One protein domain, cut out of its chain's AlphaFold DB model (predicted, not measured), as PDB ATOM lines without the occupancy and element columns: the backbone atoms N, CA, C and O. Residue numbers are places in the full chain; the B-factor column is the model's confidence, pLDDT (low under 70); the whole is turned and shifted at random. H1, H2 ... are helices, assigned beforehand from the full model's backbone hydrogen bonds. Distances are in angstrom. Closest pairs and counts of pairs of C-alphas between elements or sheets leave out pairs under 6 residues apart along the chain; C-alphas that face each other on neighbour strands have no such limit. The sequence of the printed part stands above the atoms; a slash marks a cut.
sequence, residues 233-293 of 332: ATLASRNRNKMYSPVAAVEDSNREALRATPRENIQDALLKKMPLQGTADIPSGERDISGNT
ATOM      1  N   ALA A 233     186.754 155.850 165.768       87.88
ATOM      2  CA  ALA A 233     185.852 155.422 166.828       87.88
ATOM      3  C   ALA A 233     185.975 156.316 168.071       87.88
ATOM      4  O   ALA A 233     184.976 156.577 168.737       87.88
ATOM      5  N   THR A 234     187.170 156.846 168.352       89.31
ATOM      6  CA  THR A 234     187.426 157.715 169.510       89.31
ATOM      7  C   THR A 234     187.207 159.198 169.207       89.31
ATOM      8  O   THR A 234     187.216 160.032 170.114       89.31
ATOM      9  N   LEU A 235     186.914 159.554 167.953       87.88
ATOM     10  CA  LEU A 235     186.771 160.939 167.534       87.88
ATOM     11  C   LEU A 235     185.547 161.616 168.178       87.88
ATOM     12  O   LEU A 235     184.422 161.110 168.169       87.88
ATOM     13  N   ALA A 236     185.751 162.827 168.701       88.69
ATOM     14  CA  ALA A 236     184.735 163.560 169.462       88.69
ATOM     15  C   ALA A 236     183.440 163.835 168.673       88.69
ATOM     16  O   ALA A 236     182.375 163.994 169.265       88.69
ATOM     17  N   SER A 237     183.494 163.897 167.335       85.75
ATOM     18  CA  SER A 237     182.285 164.081 166.526       85.75
ATOM     19  C   SER A 237     181.355 162.869 166.531       85.75
ATOM     20  O   SER A 237     180.148 163.078 166.402       85.75
ATOM     21  N   ARG A 238     181.898 161.651 166.685       85.94
ATOM     22  CA  ARG A 238     181.131 160.400 166.783       85.94
ATOM     23  C   ARG A 238     180.619 160.160 168.205       85.94
ATOM     24  O   ARG A 238     179.490 159.721 168.382       85.94
ATOM     25  N   ASN A 239     181.388 160.564 169.214       90.88
ATOM     26  CA  ASN A 239     181.081 160.319 170.628       90.88
ATOM     27  C   ASN A 239     180.246 161.428 171.305       90.88
ATOM     28  O   ASN A 239     180.391 161.676 172.498       90.88
ATOM     29  N   ARG A 240     179.372 162.130 170.568       88.69
ATOM     30  CA  ARG A 240     178.524 163.194 171.153       88.69
ATOM     31  C   ARG A 240     177.336 162.660 171.947       88.69
ATOM     32  O   ARG A 240     176.967 163.243 172.960       88.69
ATOM     33  N   ASN A 241     176.728 161.580 171.466       90.38
ATOM     34  CA  ASN A 241     175.534 160.991 172.064       90.38
ATOM     35  C   ASN A 241     175.926 159.712 172.798       90.38
ATOM     36  O   ASN A 241     176.376 158.779 172.143       90.38
ATOM     37  N   LYS A 242     175.707 159.633 174.117       91.56
ATOM     38  CA  LYS A 242     176.111 158.463 174.920       91.56
ATOM     39  C   LYS A 242     175.513 157.145 174.399       91.56
ATOM     40  O   LYS A 242     176.224 156.159 174.322       91.56
ATOM     41  N   MET A 243     174.255 157.158 173.950       91.44
ATOM     42  CA  MET A 243     173.555 155.967 173.438       91.44
ATOM     43  C   MET A 243     174.194 155.343 172.185       91.44
ATOM     44  O   MET A 243     174.158 154.131 172.023       91.44
ATOM     45  N   TYR A 244     174.756 156.159 171.289       87.88
ATOM     46  CA  TYR A 244     175.289 155.702 169.993       87.88
ATOM     47  C   TYR A 244     176.807 155.870 169.885       87.88
ATOM     48  O   TYR A 244     177.379 155.692 168.813       87.88
ATOM     49  N   SER A 245     177.446 156.291 170.974       91.88
ATOM     50  CA  SER A 245     178.870 156.586 171.039       91.88
ATOM     51  C   SER A 245     179.644 155.271 171.129       91.88
ATOM     52  O   SER A 245     179.456 154.541 172.106       91.88
ATOM     53  N   PRO A 246     180.530 154.960 170.163       92.06
ATOM     54  CA  PRO A 246     181.364 153.766 170.236       92.06
ATOM     55  C   PRO A 246     182.193 153.695 171.522       92.06
ATOM     56  O   PRO A 246     182.311 152.631 172.115       92.06
ATOM     57  N   VAL A 247     182.723 154.829 171.995       93.00
ATOM     58  CA  VAL A 247     183.506 154.862 173.243       93.00
ATOM     59  C   VAL A 247     182.626 154.604 174.460       93.00
ATOM     60  O   VAL A 247     183.062 153.932 175.387       93.00
ATOM     61  N   ALA A 248     181.389 155.110 174.457       93.94
ATOM     62  CA  ALA A 248     180.468 154.886 175.568       93.94
ATOM     63  C   ALA A 248     180.028 153.421 175.661       93.94
ATOM     64  O   ALA A 248     179.865 152.906 176.759       93.94
ATOM     65  N   ALA A 249     179.879 152.740 174.523       92.88
ATOM     66  CA  ALA A 249     179.533 151.322 174.496       92.88
ATOM     67  C   ALA A 249     180.601 150.432 175.163       92.88
ATOM     68  O   ALA A 249     180.265 149.380 175.693       92.88
ATOM     69  N   VAL A 250     181.869 150.859 175.158       92.25
ATOM     70  CA  VAL A 250     183.008 150.114 175.733       92.25
ATOM     71  C   VAL A 250     183.520 150.781 177.023       92.25
ATOM     72  O   VAL A 250     184.596 150.454 177.512       92.25
ATOM     73  N   GLU A 251     182.778 151.739 177.587       93.06
ATOM     74  CA  GLU A 251     183.214 152.548 178.737       93.06
ATOM     75  C   GLU A 251     183.617 151.674 179.933       93.06
ATOM     76  O   GLU A 251     184.715 151.835 180.469       93.06
ATOM     77  N   ASP A 252     182.775 150.706 180.296       91.50
ATOM     78  CA  ASP A 252     183.007 149.842 181.454       91.50
ATOM     79  C   ASP A 252     184.178 148.881 181.246       91.50
ATOM     80  O   ASP A 252     185.061 148.801 182.096       91.50
ATOM     81  N   SER A 253     184.257 148.232 180.082       90.31
ATOM     82  CA  SER A 253     185.373 147.335 179.754       90.31
ATOM     83  C   SER A 253     186.711 148.081 179.725       90.31
ATOM     84  O   SER A 253     187.692 147.622 180.308       90.31
ATOM     85  N   ASN A 254     186.746 149.280 179.134       92.56
ATOM     86  CA  ASN A 254     187.949 150.114 179.131       92.56
ATOM     87  C   ASN A 254     188.353 150.534 180.551       92.56
ATOM     88  O   ASN A 254     189.540 150.615 180.862       92.56
ATOM     89  N   ARG A 255     187.378 150.815 181.420       93.75
ATOM     90  CA  ARG A 255     187.620 151.209 182.810       93.75
ATOM     91  C   ARG A 255     188.221 150.066 183.631       93.75
ATOM     92  O   ARG A 255     189.146 150.327 184.396       93.75
ATOM     93  N   GLU A 256     187.739 148.835 183.468       93.06
ATOM     94  CA  GLU A 256     188.337 147.669 184.136       93.06
ATOM     95  C   GLU A 256     189.723 147.345 183.565       93.06
ATOM     96  O   GLU A 256     190.659 147.131 184.330       93.06
ATOM     97  N   ALA A 257     189.915 147.449 182.245       93.06
ATOM     98  CA  ALA A 257     191.235 147.280 181.635       93.06
ATOM     99  C   ALA A 257     192.262 148.287 182.182       93.06
ATOM    100  O   ALA A 257     193.410 147.933 182.446       93.06
ATOM    101  N   LEU A 258     191.854 149.543 182.402       93.06
ATOM    102  CA  LEU A 258     192.706 150.556 183.031       93.06
ATOM    103  C   LEU A 258     192.980 150.274 184.510       93.06
ATOM    104  O   LEU A 258     194.047 150.646 184.986       93.06
ATOM    105  N   ARG A 259     192.054 149.638 185.236       92.56
ATOM    106  CA  ARG A 259     192.308 149.197 186.617       92.56
ATOM    107  C   ARG A 259     193.324 148.067 186.654       92.56
ATOM    108  O   ARG A 259     194.251 148.150 187.442       92.56
ATOM    109  N   ALA A 260     193.189 147.088 185.764       93.38
ATOM    110  CA  ALA A 260     194.125 145.979 185.590       93.38
ATOM    111  C   ALA A 260     195.492 146.407 185.012       93.38
ATOM    112  O   ALA A 260     196.430 145.616 184.939       93.38
ATOM    113  N   THR A 261     195.617 147.657 184.557       93.31
ATOM    114  CA  THR A 261     196.876 148.198 184.039       93.31
ATOM    115  C   THR A 261     197.692 148.809 185.184       93.31
ATOM    116  O   THR A 261     197.156 149.633 185.932       93.31
ATOM    117  N   PRO A 262     198.998 148.499 185.289       92.81
ATOM    118  CA  PRO A 262     199.863 149.089 186.306       92.81
ATOM    119  C   PRO A 262     199.865 150.624 186.259       92.81
ATOM    120  O   PRO A 262     199.924 151.247 185.187       92.81
ATOM    121  N   ARG A 263     199.791 151.275 187.427       91.81
ATOM    122  CA  ARG A 263     199.538 152.725 187.505       91.81
ATOM    123  C   ARG A 263     200.709 153.542 186.956       91.81
ATOM    124  O   ARG A 263     200.500 154.621 186.394       91.81
ATOM    125  N   GLU A 264     201.934 153.073 187.136       92.06
ATOM    126  CA  GLU A 264     203.141 153.705 186.608       92.06
ATOM    127  C   GLU A 264     203.182 153.690 185.080       92.06
ATOM    128  O   GLU A 264     203.533 154.709 184.490       92.06
ATOM    129  N   ASN A 265     202.718 152.620 184.427       94.19
ATOM    130  CA  ASN A 265     202.676 152.549 182.964       94.19
ATOM    131  C   ASN A 265     201.708 153.587 182.389       94.19
ATOM    132  O   ASN A 265     201.997 154.230 181.375       94.19
ATOM    133  N   ILE A 266     200.582 153.816 183.072       94.00
ATOM    134  CA  ILE A 266     199.634 154.878 182.718       94.00
ATOM    135  C   ILE A 266     200.298 156.253 182.867       94.00
ATOM    136  O   ILE A 266     200.187 157.103 181.981       94.00
ATOM    137  N   GLN A 267     201.008 156.487 183.974       94.31
ATOM    138  CA  GLN A 267     201.707 157.755 184.205       94.31
ATOM    139  C   GLN A 267     202.808 157.996 183.172       94.31
ATOM    140  O   GLN A 267     202.913 159.102 182.644       94.31
ATOM    141  N   ASP A 268     203.577 156.969 182.832       94.88
ATOM    142  CA  ASP A 268     204.626 157.032 181.822       94.88
ATOM    143  C   ASP A 268     204.054 157.340 180.438       94.88
ATOM    144  O   ASP A 268     204.569 158.217 179.739       94.88
ATOM    145  N   ALA A 269     202.929 156.728 180.067       95.75
ATOM    146  CA  ALA A 269     202.250 157.056 178.820       95.75
ATOM    147  C   ALA A 269     201.781 158.524 178.785       95.75
ATOM    148  O   ALA A 269     201.958 159.231 177.786       95.75
ATOM    149  N   LEU A 270     201.231 159.027 179.895       95.19
ATOM    150  CA  LEU A 270     200.716 160.394 179.982       95.19
ATOM    151  C   LEU A 270     201.824 161.452 180.025       95.19
ATOM    152  O   LEU A 270     201.723 162.466 179.321       95.19
ATOM    153  N   LEU A 271     202.862 161.233 180.832       97.00
ATOM    154  CA  LEU A 271     203.938 162.191 181.084       97.00
ATOM    155  C   LEU A 271     205.054 162.082 180.044       97.00
ATOM    156  O   LEU A 271     205.432 163.092 179.453       97.00
ATOM    157  N   LYS A 272     205.550 160.867 179.785       96.38
ATOM    158  CA  LYS A 272     206.693 160.613 178.890       96.38
ATOM    159  C   LYS A 272     206.281 160.445 177.427       96.38
ATOM    160  O   LYS A 272     207.150 160.366 176.564       96.38
ATOM    161  N   LYS A 273     204.973 160.408 177.132       95.75
ATOM    162  CA  LYS A 273     204.426 160.200 175.774       95.75
ATOM    163  C   LYS A 273     204.916 158.902 175.129       95.75
ATOM    164  O   LYS A 273     205.037 158.815 173.910       95.75
ATOM    165  N   MET A 274     205.196 157.900 175.957       93.56
ATOM    166  CA  MET A 274     205.512 156.552 175.503       93.56
ATOM    167  C   MET A 274     204.211 155.780 175.231       93.56
ATOM    168  O   MET A 274     203.181 156.087 175.834       93.56
ATOM    169  N   PRO A 275     204.209 154.806 174.309       94.94
ATOM    170  CA  PRO A 275     203.042 153.955 174.104       94.94
ATOM    171  C   PRO A 275     202.719 153.181 175.386       94.94
ATOM    172  O   PRO A 275     203.631 152.651 176.021       94.94
ATOM    173  N   LEU A 276     201.434 153.089 175.741       94.06
ATOM    174  CA  LEU A 276     200.983 152.335 176.915       94.06
ATOM    175  C   LEU A 276     201.420 150.866 176.792       94.06
ATOM    176  O   LEU A 276     201.177 150.238 175.763       94.06
ATOM    177  N   GLN A 277     202.098 150.357 177.821       93.31
ATOM    178  CA  GLN A 277     202.576 148.974 177.909       93.31
ATOM    179  C   GLN A 277     201.801 148.219 178.992       93.31
ATOM    180  O   GLN A 277     201.363 148.832 179.966       93.31
ATOM    181  N   GLY A 278     201.672 146.897 178.835       91.38
ATOM    182  CA  GLY A 278     201.048 146.034 179.846       91.38
ATOM    183  C   GLY A 278     199.581 146.378 180.118       91.38
ATOM    184  O   GLY A 278     199.168 146.465 181.271       91.38
ATOM    185  N   THR A 279     198.802 146.657 179.068       94.19
ATOM    186  CA  THR A 279     197.364 146.922 179.214       94.19
ATOM    187  C   THR A 279     196.658 145.665 179.721       94.19
ATOM    188  O   THR A 279     196.698 144.646 179.035       94.19
ATOM    189  N   ALA A 280     195.976 145.772 180.865       91.25
ATOM    190  CA  ALA A 280     195.265 144.673 181.527       91.25
ATOM    191  C   ALA A 280     196.140 143.438 181.833       91.25
ATOM    192  O   ALA A 280     195.723 142.306 181.612       91.25
ATOM    193  N   ASP A 281     197.366 143.677 182.304       92.94
ATOM    194  CA  ASP A 281     198.364 142.629 182.559       92.94
ATOM    195  C   ASP A 281     198.254 142.021 183.968       92.94
ATOM    196  O   ASP A 281     198.546 140.843 184.162       92.94
ATOM    197  N   ILE A 282     197.812 142.805 184.960       91.19
ATOM    198  CA  ILE A 282     197.690 142.343 186.349       91.19
ATOM    199  C   ILE A 282     196.309 141.701 186.540       91.19
ATOM    200  O   ILE A 282     195.312 142.388 186.304       91.19
ATOM    201  N   PRO A 283     196.220 140.438 186.997       91.06
ATOM    202  CA  PRO A 283     194.954 139.783 187.292       91.06
ATOM    203  C   PRO A 283     194.294 140.338 188.562       91.06
ATOM    204  O   PRO A 283     194.945 140.902 189.445       91.06
ATOM    205  N   SER A 284     192.977 140.162 188.678       90.75
ATOM    206  CA  SER A 284     192.213 140.666 189.826       90.75
ATOM    207  C   SER A 284     192.656 139.988 191.130       90.75
ATOM    208  O   SER A 284     192.830 138.768 191.185       90.75
ATOM    209  N   GLY A 285     192.866 140.776 192.184       89.81
ATOM    210  CA  GLY A 285     193.368 140.334 193.488       89.81
ATOM    211  C   GLY A 285     194.894 140.195 193.585       89.81
ATOM    212  O   GLY A 285     195.413 139.969 194.684       89.81
ATOM    213  N   GLU A 286     195.636 140.355 192.483       90.38
ATOM    214  CA  GLU A 286     197.100 140.402 192.515       90.38
ATOM    215  C   GLU A 286     197.608 141.796 192.913       90.38
ATOM    216  O   GLU A 286     196.890 142.803 192.893       90.38
ATOM    217  N   ARG A 287     198.863 141.847 193.367       90.38
ATOM    218  CA  ARG A 287     199.524 143.084 193.768       90.38
ATOM    219  C   ARG A 287     200.323 143.653 192.609       90.38
ATOM    220  O   ARG A 287     201.129 142.961 192.002       90.38
ATOM    221  N   ASP A 288     200.155 144.947 192.398       86.81
ATOM    222  CA  ASP A 288     201.006 145.748 191.529       86.81
ATOM    223  C   ASP A 288     202.458 145.792 192.044       86.81
ATOM    224  O   ASP A 288     202.722 145.531 193.223       86.81
ATOM    225  N   ILE A 289     203.404 146.228 191.209       82.25
ATOM    226  CA  ILE A 289     204.800 146.477 191.606       82.25
ATOM    227  C   ILE A 289     204.909 147.506 192.742       82.25
ATOM    228  O   ILE A 289     205.867 147.499 193.514       82.25
ATOM    229  N   SER A 290     203.900 148.370 192.877       83.06
ATOM    230  CA  SER A 290     203.757 149.335 193.970       83.06
ATOM    231  C   SER A 290     203.256 148.700 195.280       83.06
ATOM    232  O   SER A 290     203.193 149.373 196.308       83.06
ATOM    233  N   GLY A 291     202.870 147.421 195.257       87.25
ATOM    234  CA  GLY A 291     202.340 146.667 196.393       87.25
ATOM    235  C   GLY A 291     200.839 146.842 196.649       87.25
ATOM    236  O   GLY A 291     200.339 146.300 197.637       87.25
ATOM    237  N   ASN A 292     200.122 147.568 195.784       87.06
ATOM    238  CA  ASN A 292     198.674 147.760 195.881       87.06
ATOM    239  C   ASN A 292     197.942 146.553 195.291       87.06
ATOM    240  O   ASN A 292     198.246 146.158 194.170       87.06
ATOM    241  N   THR A 293     196.970 146.000 196.014       90.06
ATOM    242  CA  THR A 293     196.067 144.982 195.461       90.06
ATOM    243  C   THR A 293     195.128 145.635 194.456       90.06
ATOM    244  O   THR A 293     194.502 146.651 194.774       90.06
TER     245      THR A 293
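This is residues 233 to 293 of the 332 residues of an uncharacterized protein of Fusarium oxysporum f. sp. conglutinans race 2 54008 (UniProt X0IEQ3). This printed part has little regular structure: a flat, winding chain in which H2 and H3 make a loose L, with H3 turning off beyond the last residue of H2, and the short H1 sits just before H2, turned away from its line. A looped stretch, residues 233 to 245, makes one end; after H3, residues 273 to 293 fold back past the corner. The 61 residues include three named helices, in the order H1, H2, H3, and no named strand; the class is all helix, with 23 residues in helices. The whole is loose, radius of gyration of the C-alphas 14.0 A, spanning 39 by 27 by 13 A.

Find C-alpha 246 at (181.364, 153.766, 170.236), where H1 begins, residues 246 to 249. H2, residues 251 to 259, runs 12.5 A. H3, residues 263 to 272, runs 13.7 A to C-alpha 272 at (206.693, 160.613, 178.890).

H1 and H2 meet only through their tight link. H2 and H3 are only just apart, closest C-alphas 8.2 A. H1 and H3 are apart. In H2 and H3 every O i to N i+4 pair is within hydrogen-bond range; H1 is too short for one.

C-alphas 237 and 291, the farthest apart, are 40.0 A apart. The printed part has no cut, no long link between helices, and no printed residue under pLDDT 70.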